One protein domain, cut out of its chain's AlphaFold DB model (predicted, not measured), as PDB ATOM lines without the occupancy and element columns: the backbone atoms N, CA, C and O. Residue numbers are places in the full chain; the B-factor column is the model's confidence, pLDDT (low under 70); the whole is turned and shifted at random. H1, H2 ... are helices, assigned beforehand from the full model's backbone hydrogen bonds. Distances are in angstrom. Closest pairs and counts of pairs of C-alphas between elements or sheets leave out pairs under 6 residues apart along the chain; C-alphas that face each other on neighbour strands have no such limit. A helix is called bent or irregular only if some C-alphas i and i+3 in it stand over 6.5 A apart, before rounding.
ATOM      1  N   GLU A  10      16.710 -29.760  65.270       57.38
ATOM      2  CA  GLU A  10      17.789 -28.770  65.369       57.38
ATOM      3  C   GLU A  10      18.441 -28.531  64.002       57.38
ATOM      4  O   GLU A  10      18.522 -27.387  63.545       57.38
ATOM      5  N   ASP A  11      18.753 -29.602  63.266       58.22
ATOM      6  CA  ASP A  11      19.286 -29.512  61.903       58.22
ATOM      7  C   ASP A  11      18.283 -28.866  60.935       58.22
ATOM      8  O   ASP A  11      18.643 -28.040  60.094       58.22
ATOM      9  N   ALA A  12      16.989 -29.175  61.077       59.03
ATOM     10  CA  ALA A  12      15.929 -28.548  60.287       59.03
ATOM     11  C   ALA A  12      15.812 -27.032  60.552       59.03
ATOM     12  O   ALA A  12      15.454 -26.264  59.649       59.03
ATOM     13  N   THR A  13      16.121 -26.596  61.775       56.09
ATOM     14  CA  THR A  13      16.132 -25.182  62.169       56.09
ATOM     15  C   THR A  13      17.356 -24.470  61.595       56.09
ATOM     16  O   THR A  13      17.219 -23.397  61.013       56.09
ATOM     17  N   ILE A  14      18.525 -25.110  61.618       55.72
ATOM     18  CA  ILE A  14      19.761 -24.619  60.989       55.72
ATOM     19  C   ILE A  14      19.590 -24.485  59.464       55.72
ATOM     20  O   ILE A  14      19.927 -23.451  58.882       55.72
ATOM     21  N   LEU A  15      18.955 -25.455  58.802       53.69
ATOM     22  CA  LEU A  15      18.643 -25.382  57.369       53.69
ATOM     23  C   LEU A  15      17.671 -24.248  57.000       53.69
ATOM     24  O   LEU A  15      17.756 -23.699  55.897       53.69
ATOM     25  N   LYS A  16      16.756 -23.862  57.902       56.41
ATOM     26  CA  LYS A  16      15.914 -22.669  57.711       56.41
ATOM     27  C   LYS A  16      16.732 -21.378  57.746       56.41
ATOM     28  O   LYS A  16      16.372 -20.455  57.020       56.41
ATOM     29  N   THR A  17      17.796 -21.340  58.543       52.94
ATOM     30  CA  THR A  17      18.669 -20.173  58.731       52.94
ATOM     31  C   THR A  17      19.661 -19.989  57.578       52.94
ATOM     32  O   THR A  17      19.937 -18.855  57.198       52.94
ATOM     33  N   TYR A  18      20.150 -21.076  56.965       50.81
ATOM     34  CA  TYR A  18      21.161 -21.013  55.890       50.81
ATOM     35  C   TYR A  18      20.617 -21.234  54.464       50.81
ATOM     36  O   TYR A  18      21.284 -20.882  53.491       50.81
ATOM     37  N   GLY A  19      19.414 -21.794  54.304       49.78
ATOM     38  CA  GLY A  19      18.769 -21.957  52.999       49.78
ATOM     39  C   GLY A  19      18.031 -20.688  52.567       49.78
ATOM     40  O   GLY A  19      16.909 -20.447  53.011       49.78
ATOM     41  N   THR A  20      18.618 -19.889  51.677       55.22
ATOM     42  CA  THR A  20      18.000 -18.647  51.173       55.22
ATOM     43  C   THR A  20      16.893 -18.893  50.144       55.22
ATOM     44  O   THR A  20      15.996 -18.060  50.014       55.22
ATOM     45  N   SER A  21      16.885 -20.041  49.451       62.22
ATOM     46  CA  SER A  21      15.844 -20.402  48.478       62.22
ATOM     47  C   SER A  21      15.201 -21.772  48.744       62.22
ATOM     48  O   SER A  21      15.804 -22.646  49.379       62.22
ATOM     49  N   PRO A  22      13.965 -22.010  48.254       67.25
ATOM     50  CA  PRO A  22      13.321 -23.324  48.326       67.25
ATOM     51  C   PRO A  22      14.144 -24.450  47.680       67.25
ATOM     52  O   PRO A  22      14.069 -25.588  48.141       67.25
ATOM     53  N   ALA A  23      14.938 -24.144  46.647       63.62
ATOM     54  CA  ALA A  23      15.801 -25.106  45.965       63.62
ATOM     55  C   ALA A  23      16.978 -25.536  46.851       63.62
ATOM     56  O   ALA A  23      17.191 -26.736  47.036       63.62
ATOM     57  N   THR A  24      17.671 -24.580  47.484       65.31
ATOM     58  CA  THR A  24      18.776 -24.873  48.410       65.31
ATOM     59  C   THR A  24      18.294 -25.698  49.605       65.31
ATOM     60  O   THR A  24      18.962 -26.645  50.001       65.31
ATOM     61  N   LYS A  25      17.097 -25.405  50.142       69.25
ATOM     62  CA  LYS A  25      16.496 -26.181  51.248       69.25
ATOM     63  C   LYS A  25      16.208 -27.634  50.865       69.25
ATOM     64  O   LYS A  25      16.419 -28.531  51.676       69.25
ATOM     65  N   ARG A  26      15.723 -27.871  49.640       69.06
ATOM     66  CA  ARG A  26      15.484 -29.228  49.116       69.06
ATOM     67  C   ARG A  26      16.795 -29.983  48.912       69.06
ATOM     68  O   ARG A  26      16.894 -31.123  49.337       69.06
ATOM     69  N   PHE A  27      17.803 -29.329  48.341       68.88
ATOM     70  CA  PHE A  27      19.115 -29.936  48.118       68.88
ATOM     71  C   PHE A  27      19.836 -30.281  49.429       68.88
ATOM     72  O   PHE A  27      20.364 -31.377  49.580       68.88
ATOM     73  N   ALA A  28      19.792 -29.383  50.413       68.56
ATOM     74  CA  ALA A  28      20.391 -29.613  51.721       68.56
ATOM     75  C   ALA A  28      19.787 -30.829  52.436       68.56
ATOM     76  O   ALA A  28      20.505 -31.628  53.031       68.56
ATOM     77  N   ARG A  29      18.462 -30.990  52.328       70.75
ATOM     78  CA  ARG A  29      17.746 -32.160  52.837       70.75
ATOM     79  C   ARG A  29      18.257 -33.455  52.203       70.75
ATOM     80  O   ARG A  29      18.427 -34.433  52.922       70.75
ATOM     81  N   ASP A  30      18.485 -33.465  50.895       71.94
ATOM     82  CA  ASP A  30      18.952 -34.663  50.191       71.94
ATOM     83  C   ASP A  30      20.384 -35.033  50.585       71.94
ATOM     84  O   ASP A  30      20.640 -36.192  50.889       71.94
ATOM     85  N   LEU A  31      21.286 -34.053  50.707       70.12
ATOM     86  CA  LEU A  31      22.658 -34.299  51.168       70.12
ATOM     87  C   LEU A  31      22.711 -34.894  52.584       70.12
ATOM     88  O   LEU A  31      23.536 -35.765  52.857       70.12
ATOM     89  N   MET A  32      21.827 -34.448  53.483       71.38
ATOM     90  CA  MET A  32      21.713 -35.042  54.819       71.38
ATOM     91  C   MET A  32      21.187 -36.482  54.760       71.38
ATOM     92  O   MET A  32      21.661 -37.334  55.503       71.38
ATOM     93  N   LEU A  33      20.235 -36.776  53.868       72.81
ATOM     94  CA  LEU A  33      19.732 -38.139  53.650       72.81
ATOM     95  C   LEU A  33      20.783 -39.069  53.015       72.81
ATOM     96  O   LEU A  33      20.691 -40.283  53.183       72.81
ATOM     97  N   GLU A  34      21.764 -38.510  52.305       77.25
ATOM     98  CA  GLU A  34      22.921 -39.213  51.731       77.25
ATOM     99  C   GLU A  34      24.060 -39.440  52.747       77.25
ATOM    100  O   GLU A  34      25.084 -40.024  52.398       77.25
ATOM    101  N   GLY A  35      23.887 -39.020  54.007       74.38
ATOM    102  CA  GLY A  35      24.836 -39.277  55.094       74.38
ATOM    103  C   GLY A  35      25.974 -38.260  55.222       74.38
ATOM    104  O   GLY A  35      26.946 -38.538  55.924       74.38
ATOM    105  N   LYS A  36      25.880 -37.089  54.574       75.44
ATOM    106  CA  LYS A  36      26.854 -36.000  54.769       75.44
ATOM    107  C   LYS A  36      26.718 -35.353  56.144       75.44
ATOM    108  O   LYS A  36      25.616 -35.244  56.683       75.44
ATOM    109  N   THR A  37      27.834 -34.867  56.684       76.38
ATOM    110  CA  THR A  37      27.828 -34.169  57.976       76.38
ATOM    111  C   THR A  37      27.164 -32.797  57.857       76.38
ATOM    112  O   THR A  37      27.148 -32.173  56.792       76.38
ATOM    113  N   LEU A  38      26.627 -32.291  58.969       69.75
ATOM    114  CA  LEU A  38      25.980 -30.980  59.008       69.75
ATOM    115  C   LEU A  38      26.922 -29.856  58.536       69.75
ATOM    116  O   LEU A  38      26.503 -28.983  57.781       69.75
ATOM    117  N   GLU A  39      28.201 -29.899  58.917       72.44
ATOM    118  CA  GLU A  39      29.208 -28.911  58.507       72.44
ATOM    119  C   GLU A  39      29.451 -28.912  56.991       72.44
ATOM    120  O   GLU A  39      29.502 -27.849  56.360       72.44
ATOM    121  N   GLU A  40      29.536 -30.094  56.375       72.38
ATOM    122  CA  GLU A  40      29.673 -30.236  54.923       72.38
ATOM    123  C   GLU A  40      28.440 -29.710  54.184       72.38
ATOM    124  O   GLU A  40      28.563 -29.016  53.165       72.38
ATOM    125  N   VAL A  41      27.247 -30.001  54.711       69.75
ATOM    126  CA  VAL A  41      25.977 -29.516  54.162       69.75
ATOM    127  C   VAL A  41      25.891 -27.996  54.273       69.75
ATOM    128  O   VAL A  41      25.594 -27.344  53.272       69.75
ATOM    129  N   ILE A  42      26.216 -27.411  55.431       69.62
ATOM    130  CA  ILE A  42      26.217 -25.955  55.642       69.62
ATOM    131  C   ILE A  42      27.183 -25.278  54.669       69.62
ATOM    132  O   ILE A  42      26.778 -24.358  53.958       69.62
ATOM    133  N   LYS A  43      28.430 -25.751  54.573       71.88
ATOM    134  CA  LYS A  43      29.443 -25.166  53.679       71.88
ATOM    135  C   LYS A  43      29.013 -25.237  52.212       71.88
ATOM    136  O   LYS A  43      29.176 -24.275  51.458       71.88
ATOM    137  N   THR A  44      28.422 -26.358  51.803       69.19
ATOM    138  CA  THR A  44      27.896 -26.540  50.442       69.19
ATOM    139  C   THR A  44      26.720 -25.595  50.175       69.19
ATOM    140  O   THR A  44      26.707 -24.895  49.161       69.19
ATOM    141  N   CYS A  45      25.774 -25.498  51.109       70.56
ATOM    142  CA  CYS A  45      24.595 -24.643  50.984       70.56
ATOM    143  C   CYS A  45      24.936 -23.151  51.014       70.56
ATOM    144  O   CYS A  45      24.358 -22.396  50.239       70.56
ATOM    145  N   GLN A  46      25.894 -22.721  51.836       69.19
ATOM    146  CA  GLN A  46      26.370 -21.332  51.872       69.19
ATOM    147  C   GLN A  46      27.013 -20.921  50.547       69.19
ATOM    148  O   GLN A  46      26.730 -19.841  50.024       69.19
ATOM    149  N   ASN A  47      27.836 -21.798  49.967       67.00
ATOM    150  CA  ASN A  47      28.417 -21.562  48.650       67.00
ATOM    151  C   ASN A  47      27.322 -21.416  47.588       67.00
ATOM    152  O   ASN A  47      27.355 -20.466  46.807       67.00
ATOM    153  N   ILE A  48      26.333 -22.314  47.583       67.06
ATOM    154  CA  ILE A  48      25.187 -22.248  46.667       67.06
ATOM    155  C   ILE A  48      24.393 -20.955  46.876       67.06
ATOM    156  O   ILE A  48      24.161 -20.232  45.913       67.06
ATOM    157  N   ALA A  49      24.041 -20.616  48.117       68.44
ATOM    158  CA  ALA A  49      23.274 -19.422  48.457       68.44
ATOM    159  C   ALA A  49      23.975 -18.136  47.994       68.44
ATOM    160  O   ALA A  49      23.335 -17.268  47.399       68.44
ATOM    161  N   LYS A  50      25.296 -18.032  48.198       68.31
ATOM    162  CA  LYS A  50      26.103 -16.900  47.717       68.31
ATOM    163  C   LYS A  50      26.021 -16.760  46.195       68.31
ATOM    164  O   LYS A  50      25.814 -15.667  45.675       68.31
ATOM    165  N   LYS A  51      26.115 -17.880  45.487       66.31
ATOM    166  CA  LYS A  51      26.090 -17.931  44.023       66.31
ATOM    167  C   LYS A  51      24.704 -17.662  43.433       66.31
ATOM    168  O   LYS A  51      24.582 -16.931  42.455       66.31
ATOM    169  N   GLU A  52      23.648 -18.188  44.049       70.81
ATOM    170  CA  GLU A  52      22.275 -17.811  43.706       70.81
ATOM    171  C   GLU A  52      22.069 -16.303  43.862       70.81
ATOM    172  O   GLU A  52      21.439 -15.671  43.013       70.81
ATOM    173  N   GLN A  53      22.616 -15.720  44.933       75.12
ATOM    174  CA  GLN A  53      22.515 -14.291  45.185       75.12
ATOM    175  C   GLN A  53      23.263 -13.471  44.125       75.12
ATOM    176  O   GLN A  53      22.739 -12.455  43.678       75.12
ATOM    177  N   GLU A  54      24.441 -13.903  43.670       70.31
ATOM    178  CA  GLU A  54      25.188 -13.256  42.578       70.31
ATOM    179  C   GLU A  54      24.390 -13.229  41.259       70.31
ATOM    180  O   GLU A  54      24.293 -12.183  40.606       70.31
ATOM    181  N   ILE A  55      23.748 -14.345  40.901       72.25
ATOM    182  CA  ILE A  55      22.884 -14.444  39.713       72.25
ATOM    183  C   ILE A  55      21.661 -13.526  39.859       72.25
ATOM    184  O   ILE A  55      21.408 -12.682  38.994       72.25
ATOM    185  N   LYS A  56      20.941 -13.625  40.984       80.19
ATOM    186  CA  LYS A  56      19.763 -12.790  41.277       80.19
ATOM    187  C   LYS A  56      20.113 -11.300  41.297       80.19
ATOM    188  O   LYS A  56      19.349 -10.496  40.768       80.19
ATOM    189  N   ASN A  57      21.282 -10.930  41.823       81.81
ATOM    190  CA  ASN A  57      21.791  -9.556  41.805       81.81
ATOM    191  C   ASN A  57      22.064  -9.071  40.374       81.81
ATOM    192  O   ASN A  57      21.786  -7.915  40.059       81.81
ATOM    193  N   THR A  58      22.591  -9.936  39.504       78.88
ATOM    194  CA  THR A  58      22.839  -9.604  38.093       78.88
ATOM    195  C   THR A  58      21.530  -9.302  37.370       78.88
ATOM    196  O   THR A  58      21.414  -8.270  36.710       78.88
ATOM    197  N   TRP A  59      20.518 -10.150  37.550       84.94
ATOM    198  CA  TRP A  59      19.191  -9.941  36.966       84.94
ATOM    199  C   TRP A  59      18.478  -8.730  37.546       84.94
ATOM    200  O   TRP A  59      17.852  -7.983  36.806       84.94
ATOM    201  N   TYR A  60      18.629  -8.494  38.846       87.56
ATOM    202  CA  TYR A  60      18.071  -7.319  39.499       87.56
ATOM    203  C   TYR A  60      18.683  -6.026  38.940       87.56
ATOM    204  O   TYR A  60      17.963  -5.092  38.608       87.56
ATOM    205  N   ARG A  61      20.006  -5.990  38.730       86.19
ATOM    206  CA  ARG A  61      20.682  -4.855  38.073       86.19
ATOM    207  C   ARG A  61      20.281  -4.685  36.607       86.19
ATOM    208  O   ARG A  61      20.282  -3.562  36.121       86.19
ATOM    209  N   ALA A  62      20.016  -5.776  35.890       84.94
ATOM    210  CA  ALA A  62      19.539  -5.713  34.508       84.94
ATOM    211  C   ALA A  62      18.112  -5.148  34.441       84.94
ATOM    212  O   ALA A  62      17.855  -4.257  33.643       84.94
ATOM    213  N   MET A  63      17.235  -5.597  35.341       92.62
ATOM    214  CA  MET A  63      15.879  -5.070  35.507       92.62
ATOM    215  C   MET A  63      15.896  -3.566  35.814       92.62
ATOM    216  O   MET A  63      15.171  -2.813  35.175       92.62
ATOM    217  N   LEU A  64      16.742  -3.117  36.752       89.12
ATOM    218  CA  LEU A  64      16.871  -1.688  37.063       89.12
ATOM    219  C   LEU A  64      17.372  -0.875  35.865       89.12
ATOM    220  O   LEU A  64      16.835   0.191  35.604       89.12
ATOM    221  N   ARG A  65      18.345  -1.391  35.101       87.12
ATOM    222  CA  ARG A  65      18.805  -0.731  33.867       87.12
ATOM    223  C   ARG A  65      17.679  -0.575  32.848       87.12
ATOM    224  O   ARG A  65      17.456   0.526  32.368       87.12
ATOM    225  N   GLU A  66      16.930  -1.647  32.596       86.69
ATOM    226  CA  GLU A  66      15.780  -1.613  31.684       86.69
ATOM    227  C   GLU A  66      14.719  -0.595  32.131       86.69
ATOM    228  O   GLU A  66      14.101   0.050  31.289       86.69
ATOM    229  N   MET A  67      14.521  -0.423  33.444       87.81
ATOM    230  CA  MET A  67      13.639   0.606  34.004       87.81
ATOM    231  C   MET A  67      14.182   2.020  33.806       87.81
ATOM    232  O   MET A  67      13.416   2.903  33.435       87.81
ATOM    233  N   SER A  68      15.480   2.241  34.031       83.81
ATOM    234  CA  SER A  68      16.115   3.551  33.847       83.81
ATOM    235  C   SER A  68      16.081   4.037  32.393       83.81
ATOM    236  O   SER A  68      16.067   5.242  32.162       83.81
ATOM    237  N   ASP A  69      16.025   3.120  31.424       83.25
ATOM    238  CA  ASP A  69      15.883   3.448  29.999       83.25
ATOM    239  C   ASP A  69      14.463   3.937  29.634       83.25
ATOM    240  O   ASP A  69      14.240   4.453  28.535       83.25
ATOM    241  N   GLN A  70      13.485   3.789  30.534       85.00
ATOM    242  CA  GLN A  70      12.112   4.247  30.327       85.00
ATOM    243  C   GLN A  70      11.890   5.656  30.891       85.00
ATOM    244  O   GLN A  70      12.485   6.067  31.883       85.00
ATOM    245  N   ARG A  71      10.947   6.394  30.294       84.12
ATOM    246  CA  ARG A  71      10.410   7.632  30.877       84.12
ATOM    247  C   ARG A  71       9.109   7.315  31.602       84.12
ATOM    248  O   ARG A  71       8.092   7.097  30.951       84.12
ATOM    249  N   PHE A  72       9.149   7.269  32.928       86.00
ATOM    250  CA  PHE A  72       7.980   6.974  33.751       86.00
ATOM    251  C   PHE A  72       7.257   8.233  34.235       86.00
ATOM    252  O   PHE A  72       7.866   9.285  34.421       86.00
ATOM    253  N   ASP A  73       5.942   8.110  34.440       83.81
ATOM    254  CA  ASP A  73       5.138   9.139  35.101       83.81
ATOM    255  C   ASP A  73       5.506   9.266  36.594       83.81
ATOM    256  O   ASP A  73       6.194   8.410  37.153       83.81
ATOM    257  N   GLY A  74       5.067  10.348  37.248       83.19
ATOM    258  CA  GLY A  74       5.468  10.654  38.628       83.19
ATOM    259  C   GLY A  74       5.179   9.519  39.617       83.19
ATOM    260  O   GLY A  74       6.043   9.154  40.411       83.19
ATOM    261  N   THR A  75       4.007   8.891  39.519       82.88
ATOM    262  CA  THR A  75       3.627   7.782  40.404       82.88
ATOM    263  C   THR A  75       4.463   6.528  40.147       82.88
ATOM    264  O   THR A  75       4.874   5.836  41.079       82.88
ATOM    265  N   THR A  76       4.737   6.212  38.880       87.50
ATOM    266  CA  THR A  76       5.563   5.057  38.509       87.50
ATOM    267  C   THR A  76       7.025   5.282  38.902       87.50
ATOM    268  O   THR A  76       7.683   4.351  39.366       87.50
ATOM    269  N   TYR A  77       7.511   6.522  38.819       88.50
ATOM    270  CA  TYR A  77       8.843   6.910  39.279       88.50
ATOM    271  C   TYR A  77       9.022   6.713  40.794       88.50
ATOM    272  O   TYR A  77      10.042   6.185  41.231       88.50
ATOM    273  N   GLU A  78       8.022   7.045  41.615       89.12
ATOM    274  CA  GLU A  78       8.075   6.774  43.062       89.12
ATOM    275  C   GLU A  78       8.181   5.272  43.369       89.12
ATOM    276  O   GLU A  78       8.951   4.857  44.240       89.12
ATOM    277  N   LEU A  79       7.445   4.436  42.628       91.00
ATOM    278  CA  LEU A  79       7.530   2.979  42.757       91.00
ATOM    279  C   LEU A  79       8.899   2.441  42.324       91.00
ATOM    280  O   LEU A  79       9.422   1.537  42.979       91.00
ATOM    281  N   GLN A  80       9.488   2.996  41.261       90.38
ATOM    282  CA  GLN A  80      10.856   2.681  40.845       90.38
ATOM    283  C   GLN A  80      11.861   3.064  41.934       90.38
ATOM    284  O   GLN A  80      12.716   2.253  42.278       90.38
ATOM    285  N   LYS A  81      11.739   4.250  42.534       90.12
ATOM    286  CA  LYS A  81      12.664   4.703  43.578       90.12
ATOM    287  C   LYS A  81      12.635   3.796  44.812       90.12
ATOM    288  O   LYS A  81      13.680   3.387  45.305       90.12
ATOM    289  N   LEU A  82      11.443   3.377  45.250       89.94
ATOM    290  CA  LEU A  82      11.297   2.390  46.332       89.94
ATOM    291  C   LEU A  82      11.970   1.047  46.014       89.94
ATOM    292  O   LEU A  82      12.414   0.348  46.932       89.94
ATOM    293  N   LEU A  83      12.004   0.672  44.732       89.25
ATOM    294  CA  LEU A  83      12.707  -0.512  44.257       89.25
ATOM    295  C   LEU A  83      14.218  -0.278  44.314       89.25
ATOM    296  O   LEU A  83      14.900  -1.086  44.928       89.25
ATOM    297  N   GLU A  84      14.729   0.813  43.738       87.94
ATOM    298  CA  GLU A  84      16.158   1.174  43.707       87.94
ATOM    299  C   GLU A  84      16.776   1.281  45.105       87.94
ATOM    300  O   GLU A  84      17.839   0.707  45.357       87.94
ATOM    301  N   ASP A  85      16.055   1.907  46.038       88.62
ATOM    302  CA  ASP A  85      16.443   2.044  47.446       88.62
ATOM    303  C   ASP A  85      16.388   0.705  48.206       88.62
ATOM    304  O   ASP A  85      16.767   0.624  49.376       88.62
ATOM    305  N   LYS A  86      15.885  -0.362  47.567       84.31
ATOM    306  CA  LYS A  86      15.588  -1.669  48.175       84.31
ATOM    307  C   LYS A  86      14.699  -1.564  49.416       84.31
ATOM    308  O   LYS A  86      14.692  -2.464  50.256       84.31
ATOM    309  N   ALA A  87      13.920  -0.489  49.520       76.44
ATOM    310  CA  ALA A  87      13.033  -0.231  50.648       76.44
ATOM    311  C   ALA A  87      11.886  -1.252  50.707       76.44
ATOM    312  O   ALA A  87      11.352  -1.553  51.778       76.44
ATOM    313  N   VAL A  88      11.491  -1.792  49.549       85.75
ATOM    314  CA  VAL A  88      10.390  -2.747  49.419       85.75
ATOM    315  C   VAL A  88      10.781  -3.878  48.465       85.75
ATOM    316  O   VAL A  88      11.336  -3.646  47.397       85.75
ATOM    317  N   VAL A  89      10.453  -5.120  48.838       87.25
ATOM    318  CA  VAL A  89      10.655  -6.295  47.972       87.25
ATOM    319  C   VAL A  89       9.819  -6.206  46.691       87.25
ATOM    320  O   VAL A  89       8.677  -5.734  46.709       87.25
ATOM    321  N   THR A  90      10.374  -6.699  45.585       88.12
ATOM    322  CA  THR A  90       9.812  -6.587  44.232       88.12
ATOM    323  C   THR A  90       8.353  -7.054  44.136       88.12
ATOM    324  O   THR A  90       7.536  -6.376  43.517       88.12
ATOM    325  N   GLU A  91       7.973  -8.153  44.795       90.94
ATOM    326  CA  GLU A  91       6.599  -8.682  44.782       90.94
ATOM    327  C   GLU A  91       5.583  -7.693  45.375       90.94
ATOM    328  O   GLU A  91       4.453  -7.558  44.887       90.94
ATOM    329  N   LYS A  92       5.984  -6.963  46.423       92.25
ATOM    330  CA  LYS A  92       5.140  -5.940  47.052       92.25
ATOM    331  C   LYS A  92       5.009  -4.713  46.153       92.25
ATOM    332  O   LYS A  92       3.926  -4.132  46.101       92.25
ATOM    333  N   ILE A  93       6.065  -4.343  45.429       92.50
ATOM    334  CA  ILE A  93       6.020  -3.248  44.450       92.50
ATOM    335  C   ILE A  93       5.105  -3.612  43.279       92.50
ATOM    336  O   ILE A  93       4.211  -2.830  42.958       92.50
ATOM    337  N   LEU A  94       5.223  -4.824  42.724       92.94
ATOM    338  CA  LEU A  94       4.314  -5.317  41.683       92.94
ATOM    339  C   LEU A  94       2.851  -5.287  42.150       92.94
ATOM    340  O   LEU A  94       1.960  -4.867  41.414       92.94
ATOM    341  N   SER A  95       2.594  -5.698  43.393       93.38
ATOM    342  CA  SER A  95       1.248  -5.665  43.976       93.38
ATOM    343  C   SER A  95       0.696  -4.239  44.102       93.38
ATOM    344  O   SER A  95      -0.482  -4.013  43.820       93.38
ATOM    345  N   ARG A  96       1.536  -3.266  44.492       93.88
ATOM    346  CA  ARG A  96       1.165  -1.839  44.549       93.88
ATOM    347  C   ARG A  96       0.883  -1.275  43.157       93.88
ATOM    348  O   ARG A  96      -0.156  -0.650  42.972       93.88
ATOM    349  N   ALA A  97       1.743  -1.561  42.181       91.44
ATOM    350  CA  ALA A  97       1.570  -1.125  40.798       91.44
ATOM    351  C   ALA A  97       0.264  -1.667  40.188       91.44
ATOM    352  O   ALA A  97      -0.527  -0.913  39.623       91.44
ATOM    353  N   ASN A  98      -0.020  -2.959  40.383       91.88
ATOM    354  CA  ASN A  98      -1.265  -3.582  39.928       91.88
ATOM    355  C   ASN A  98      -2.510  -2.999  40.603       91.88
ATOM    356  O   ASN A  98      -3.545  -2.837  39.954       91.88
ATOM    357  N   ARG A  99      -2.435  -2.681  41.901       92.00
ATOM    358  CA  ARG A  99      -3.529  -2.005  42.608       92.00
ATOM    359  C   ARG A  99      -3.784  -0.621  42.013       92.00
ATOM    360  O   ARG A  99      -4.927  -0.324  41.685       92.00
ATOM    361  N   HIS A 100      -2.728   0.154  41.783       88.88
ATOM    362  CA  HIS A 100      -2.844   1.483  41.192       88.88
ATOM    363  C   HIS A 100      -3.449   1.439  39.777       88.88
ATOM    364  O   HIS A 100      -4.352   2.207  39.454       88.88
ATOM    365  N   LEU A 101      -3.044   0.469  38.948       89.00
ATOM    366  CA  LEU A 101      -3.631   0.272  37.619       89.00
ATOM    367  C   LEU A 101      -5.138  -0.053  37.686       89.00
ATOM    368  O   LEU A 101      -5.917   0.427  36.854       89.00
ATOM    369  N   LYS A 102      -5.564  -0.852  38.674       88.81
ATOM    370  CA  LYS A 102      -6.986  -1.153  38.913       88.81
ATOM    371  C   LYS A 102      -7.763   0.080  39.370       88.81
ATOM    372  O   LYS A 102      -8.857   0.302  38.865       88.81
ATOM    373  N   GLU A 103      -7.198   0.885  40.268       89.19
ATOM    374  CA  GLU A 103      -7.803   2.141  40.734       89.19
ATOM    375  C   GLU A 103      -8.003   3.128  39.578       89.19
ATOM    376  O   GLU A 103      -9.100   3.653  39.408       89.19
ATOM    377  N   LEU A 104      -6.993   3.318  38.719       85.19
ATOM    378  CA  LEU A 104      -7.117   4.158  37.520       85.19
ATOM    379  C   LEU A 104      -8.239   3.673  36.594       85.19
ATOM    380  O   LEU A 104      -9.028   4.481  36.106       85.19
ATOM    381  N   THR A 105      -8.337   2.355  36.403       84.62
ATOM    382  CA  THR A 105      -9.391   1.743  35.581       84.62
ATOM    383  C   THR A 105     -10.777   1.965  36.197       84.62
ATOM    384  O   THR A 105     -11.715   2.305  35.481       84.62
ATOM    385  N   ALA A 106     -10.912   1.817  37.519       87.19
ATOM    386  CA  ALA A 106     -12.166   2.040  38.238       87.19
ATOM    387  C   ALA A 106     -12.615   3.511  38.205       87.19
ATOM    388  O   ALA A 106     -13.809   3.791  38.168       87.19
ATOM    389  N   LEU A 107     -11.663   4.447  38.163       87.88
ATOM    390  CA  LEU A 107     -11.913   5.885  38.031       87.88
ATOM    391  C   LEU A 107     -12.207   6.328  36.584       87.88
ATOM    392  O   LEU A 107     -12.308   7.526  36.329       87.88
ATOM    393  N   GLY A 108     -12.289   5.397  35.624       82.69
ATOM    394  CA  GLY A 108     -12.505   5.704  34.205       82.69
ATOM    395  C   GLY A 108     -11.333   6.429  33.536       82.69
ATOM    396  O   GLY A 108     -11.475   6.942  32.427       82.69
ATOM    397  N   LYS A 109     -10.168   6.492  34.193       81.56
ATOM    398  CA  LYS A 109      -8.972   7.119  33.630       81.56
ATOM    399  C   LYS A 109      -8.310   6.176  32.619       81.56
ATOM    400  O   LYS A 109      -8.331   4.955  32.807       81.56
ATOM    401  N   PRO A 110      -7.688   6.713  31.553       75.56
ATOM    402  CA  PRO A 110      -6.922   5.897  30.622       75.56
ATOM    403  C   PRO A 110      -5.807   5.159  31.369       75.56
ATOM    404  O   PRO A 110      -5.163   5.703  32.268       75.56
ATOM    405  N   LYS A 111      -5.583   3.894  31.003       77.69
ATOM    406  CA  LYS A 111      -4.534   3.076  31.620       77.69
ATOM    407  C   LYS A 111      -3.166   3.674  31.284       77.69
ATOM    408  O   LYS A 111      -2.808   3.707  30.109       77.69
ATOM    409  N   SER A 112      -2.401   4.077  32.302       83.56
ATOM    410  CA  SER A 112      -1.025   4.569  32.124       83.56
ATOM    411  C   SER A 112      -0.195   3.528  31.363       83.56
ATOM    412  O   SER A 112      -0.195   2.337  31.705       83.56
ATOM    413  N   ARG A 113       0.439   3.956  30.266       85.25
ATOM    414  CA  ARG A 113       1.273   3.086  29.425       85.25
ATOM    415  C   ARG A 113       2.579   2.790  30.152       85.25
ATOM    416  O   ARG A 113       3.045   1.655  30.142       85.25
ATOM    417  N   GLU A 114       3.104   3.797  30.826       88.69
ATOM    418  CA  GLU A 114       4.304   3.808  31.646       88.69
ATOM    419  C   GLU A 114       4.174   2.801  32.793       88.69
ATOM    420  O   GLU A 114       5.008   1.905  32.929       88.69
ATOM    421  N   LEU A 115       3.062   2.851  33.534       89.69
ATOM    422  CA  LEU A 115       2.774   1.909  34.616       89.69
ATOM    423  C   LEU A 115       2.648   0.466  34.108       89.69
ATOM    424  O   LEU A 115       3.107  -0.471  34.760       89.69
ATOM    425  N   GLN A 116       2.047   0.264  32.931       89.62
ATOM    426  CA  GLN A 116       1.957  -1.063  32.314       89.62
ATOM    427  C   GLN A 116       3.325  -1.602  31.889       89.62
ATOM    428  O   GLN A 116       3.594  -2.790  32.069       89.62
ATOM    429  N   VAL A 117       4.190  -0.752  31.328       89.62
ATOM    430  CA  VAL A 117       5.574  -1.120  30.998       89.62
ATOM    431  C   VAL A 117       6.330  -1.496  32.273       89.62
ATOM    432  O   VAL A 117       6.945  -2.561  32.317       89.62
ATOM    433  N   PHE A 118       6.208  -0.698  33.333       92.50
ATOM    434  CA  PHE A 118       6.823  -0.972  34.631       92.50
ATOM    435  C   PHE A 118       6.375  -2.317  35.228       92.50
ATOM    436  O   PHE A 118       7.213  -3.143  35.595       92.50
ATOM    437  N   ILE A 119       5.064  -2.588  35.241       92.94
ATOM    438  CA  ILE A 119       4.497  -3.878  35.673       92.94
ATOM    439  C   ILE A 119       5.094  -5.035  34.863       92.94
ATOM    440  O   ILE A 119       5.563  -6.007  35.450       92.94
ATOM    441  N   LYS A 120       5.162  -4.912  33.531       91.56
ATOM    442  CA  LYS A 120       5.733  -5.954  32.662       91.56
ATOM    443  C   LYS A 120       7.213  -6.229  32.932       91.56
ATOM    444  O   LYS A 120       7.657  -7.366  32.772       91.56
ATOM    445  N   ILE A 121       8.002  -5.212  33.282       90.88
ATOM    446  CA  ILE A 121       9.412  -5.406  33.652       90.88
ATOM    447  C   ILE A 121       9.501  -6.201  34.969       90.88
ATOM    448  O   ILE A 121      10.231  -7.191  35.041       90.88
ATOM    449  N   LEU A 122       8.704  -5.833  35.982       92.12
ATOM    450  CA  LEU A 122       8.655  -6.539  37.269       92.12
ATOM    451  C   LEU A 122       8.201  -8.000  37.124       92.12
ATOM    452  O   LEU A 122       8.808  -8.897  37.709       92.12
ATOM    453  N   GLU A 123       7.151  -8.249  36.338       90.50
ATOM    454  CA  GLU A 123       6.629  -9.595  36.080       90.50
ATOM    455  C   GLU A 123       7.675 -10.492  35.417       90.50
ATOM    456  O   GLU A 123       7.866 -11.629  35.852       90.50
ATOM    457  N   ARG A 124       8.407  -9.977  34.419       86.69
ATOM    458  CA  ARG A 124       9.501 -10.715  33.768       86.69
ATOM    459  C   ARG A 124      10.598 -11.094  34.757       86.69
ATOM    460  O   ARG A 124      11.030 -12.245  34.777       86.69
ATOM    461  N   TYR A 125      11.019 -10.161  35.611       89.75
ATOM    462  CA  TYR A 125      12.030 -10.441  36.631       89.75
ATOM    463  C   TYR A 125      11.571 -11.508  37.639       89.75
ATOM    464  O   TYR A 125      12.314 -12.449  37.928       89.75
ATOM    465  N   LEU A 126      10.342 -11.401  38.153       88.94
ATOM    466  CA  LEU A 126       9.807 -12.368  39.116       88.94
ATOM    467  C   LEU A 126       9.594 -13.750  38.492       88.94
ATOM    468  O   LEU A 126       9.895 -14.760  39.132       88.94
ATOM    469  N   LYS A 127       9.143 -13.805  37.233       84.19
ATOM    470  CA  LYS A 127       9.039 -15.054  36.475       84.19
ATOM    471  C   LYS A 127      10.405 -15.727  36.345       84.19
ATOM    472  O   LYS A 127      10.545 -16.884  36.727       84.19
ATOM    473  N   LYS A 128      11.433 -14.971  35.954       81.75
ATOM    474  CA  LYS A 128      12.816 -15.456  35.845       81.75
ATOM    475  C   LYS A 128      13.361 -16.014  37.165       81.75
ATOM    476  O   LYS A 128      14.032 -17.043  37.177       81.75
ATOM    477  N   ILE A 129      13.021 -15.397  38.301       82.25
ATOM    478  CA  ILE A 129      13.335 -15.947  39.632       82.25
ATOM    479  C   ILE A 129      12.588 -17.253  39.901       82.25
ATOM    480  O   ILE A 129      13.181 -18.202  40.422       82.25
ATOM    481  N   SER A 130      11.289 -17.294  39.604       81.12
ATOM    482  CA  SER A 130      10.453 -18.477  39.812       81.12
ATOM    483  C   SER A 130      10.976 -19.666  39.012       81.12
ATOM    484  O   SER A 130      11.210 -20.737  39.580       81.12
ATOM    485  N   ASP A 131      11.242 -19.453  37.724       72.94
ATOM    486  CA  ASP A 131      11.761 -20.476  36.825       72.94
ATOM    487  C   ASP A 131      13.130 -20.947  37.306       72.94
ATOM    488  O   ASP A 131      13.330 -22.152  37.476       72.94
ATOM    489  N   PHE A 132      14.027 -20.022  37.668       73.69
ATOM    490  CA  PHE A 132      15.310 -20.365  38.279       73.69
ATOM    491  C   PHE A 132      15.159 -21.268  39.492       73.69
ATOM    492  O   PHE A 132      15.761 -22.336  39.532       73.69
ATOM    493  N   ASN A 133      14.313 -20.906  40.455       72.50
ATOM    494  CA  ASN A 133      14.094 -21.738  41.636       72.50
ATOM    495  C   ASN A 133      13.515 -23.126  41.275       72.50
ATOM    496  O   ASN A 133      13.765 -24.091  41.999       72.50
ATOM    497  N   HIS A 134      12.766 -23.244  40.172       71.06
ATOM    498  CA  HIS A 134      12.208 -24.511  39.700       71.06
ATOM    499  C   HIS A 134      13.277 -25.454  39.118       71.06
ATOM    500  O   HIS A 134      13.283 -26.640  39.451       71.06
ATOM    501  N   TYR A 135      14.202 -24.957  38.286       67.06
ATOM    502  CA  TYR A 135      15.214 -25.806  37.630       67.06
ATOM    503  C   TYR A 135      16.569 -25.868  38.347       67.06
ATOM    504  O   TYR A 135      17.315 -26.829  38.145       67.06
ATOM    505  N   ALA A 136      16.885 -24.890  39.202       64.50
ATOM    506  CA  ALA A 136      18.155 -24.802  39.921       64.50
ATOM    507  C   ALA A 136      18.449 -26.067  40.741       64.50
ATOM    508  O   ALA A 136      19.560 -26.581  40.682       64.50
ATOM    509  N   TYR A 137      17.439 -26.632  41.416       63.50
ATOM    510  CA  TYR A 137      17.583 -27.873  42.188       63.50
ATOM    511  C   TYR A 137      18.080 -29.053  41.334       63.50
ATOM    512  O   TYR A 137      18.983 -29.779  41.745       63.50
ATOM    513  N   LYS A 138      17.523 -29.230  40.128       62.97
ATOM    514  CA  LYS A 138      17.883 -30.348  39.245       62.97
ATOM    515  C   LYS A 138      19.318 -30.211  38.742       62.97
ATOM    516  O   LYS A 138      20.089 -31.156  38.831       62.97
ATOM    517  N   LEU A 139      19.699 -29.013  38.301       61.88
ATOM    518  CA  LEU A 139      21.050 -28.774  37.794       61.88
ATOM    519  C   LEU A 139      22.120 -28.871  38.896       61.88
ATOM    520  O   LEU A 139      23.228 -29.320  38.625       61.88
ATOM    521  N   MET A 140      21.783 -28.499  40.137       61.59
ATOM    522  CA  MET A 140      22.663 -28.700  41.296       61.59
ATOM    523  C   MET A 140      22.868 -30.184  41.611       61.59
ATOM    524  O   MET A 140      23.993 -30.596  41.888       61.59
ATOM    525  N   LYS A 141      21.802 -30.990  41.538       60.88
ATOM    526  CA  LYS A 141      21.874 -32.444  41.730       60.88
ATOM    527  C   LYS A 141      22.734 -33.131  40.665       60.88
ATOM    528  O   LYS A 141      23.474 -34.052  40.988       60.88
ATOM    529  N   ASP A 142      22.692 -32.635  39.433       59.44
ATOM    530  CA  ASP A 142      23.458 -33.176  38.304       59.44
ATOM    531  C   ASP A 142      24.946 -32.749  38.313       59.44
ATOM    532  O   ASP A 142      25.660 -32.949  37.330       59.44
ATOM    533  N   GLY A 143      25.433 -32.128  39.398       58.88
ATOM    534  CA  GLY A 143      26.839 -31.738  39.557       58.88
ATOM    535  C   GLY A 143      27.297 -30.627  38.607       58.88
ATOM    536  O   GLY A 143      28.500 -30.404  38.458       58.88
ATOM    537  N   LYS A 144      26.359 -29.928  37.954       62.00
ATOM    538  CA  LYS A 144      26.673 -28.883  36.979       62.00
ATOM    539  C   LYS A 144      27.373 -27.703  37.638       62.00
ATOM    540  O   LYS A 144      26.978 -27.208  38.696       62.00
ATOM    541  N   SER A 145      28.410 -27.219  36.965       57.19
ATOM    542  CA  SER A 145      29.114 -26.012  37.363       57.19
ATOM    543  C   SER A 145      28.225 -24.782  37.174       57.19
ATOM    544  O   SER A 145      27.269 -24.747  36.403       57.19
TER     545      SER A 145
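This is residues 10 to 145 of the 326 residues of an uncharacterized protein of Proteobacteria bacterium CAG:495 (UniProt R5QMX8). What shape do these atoms make? They make a loose rod: two long helices, H3 and H6, run opposite ways along its length, with H1 and H2 at one end and H4 and H5 at the other. H2 to H6 form an up-and-down bundle, helices side by side, each running against the one before. How large is it? The printed part has 136 residues with six named helices, H1 to H6 in order, and no named strand; it is all helix, spans 62 by 27 by 24 A, and its radius of gyration of the C-alphas is 19.0 A.

Where are the helices? H1 is residues 10 to 18, from C-alpha 10 at (17.789, -28.770, 65.369); H2 is 22 to 33; H3 is 38 to 68, 43.8 A from first to last C-alpha. H4 is 74 to 84, H5 is 90 to 106, and H6 is 113 to 141, 42.9 A long, ending with C-alpha 141 at (21.874, -32.444, 41.730). Is H6 even? It is only just irregular, C-alphas 134 and 137 being 6.8 A apart, with a kink of 35 degrees near residue 135.

What does H1 touch? H1 touches H3, closest at the C-alphas of Tyr 18 and Gln 46, 6.6 A. What touches the hub, H6? Its closest C-alphas are Tyr 137 to Ala 23 of H2, 5.0 A; Tyr 125 to Met 63 of H3, 6.7 A; and Ile 119 to Leu 94 of H5, 6.2 A. H4 only just touches it, with 3 pairs of C-alphas within 8 A, the closest Thr 76 and Leu 115, 5.7 A. Are the backbones helical? Every O i to N i+4 pair is within hydrogen-bond range in H1 to H5, and 23 of 25 in H6.

How far does it reach? The C-alphas farthest apart, of Gly 35 and Gly 108, are 62.1 A apart; the printed part has no cut and no long link. Where is confidence low? Mean pLDDT of the printed part is 77.7, with 40 residues under 70, among them 10 to 28 and 135 to 145.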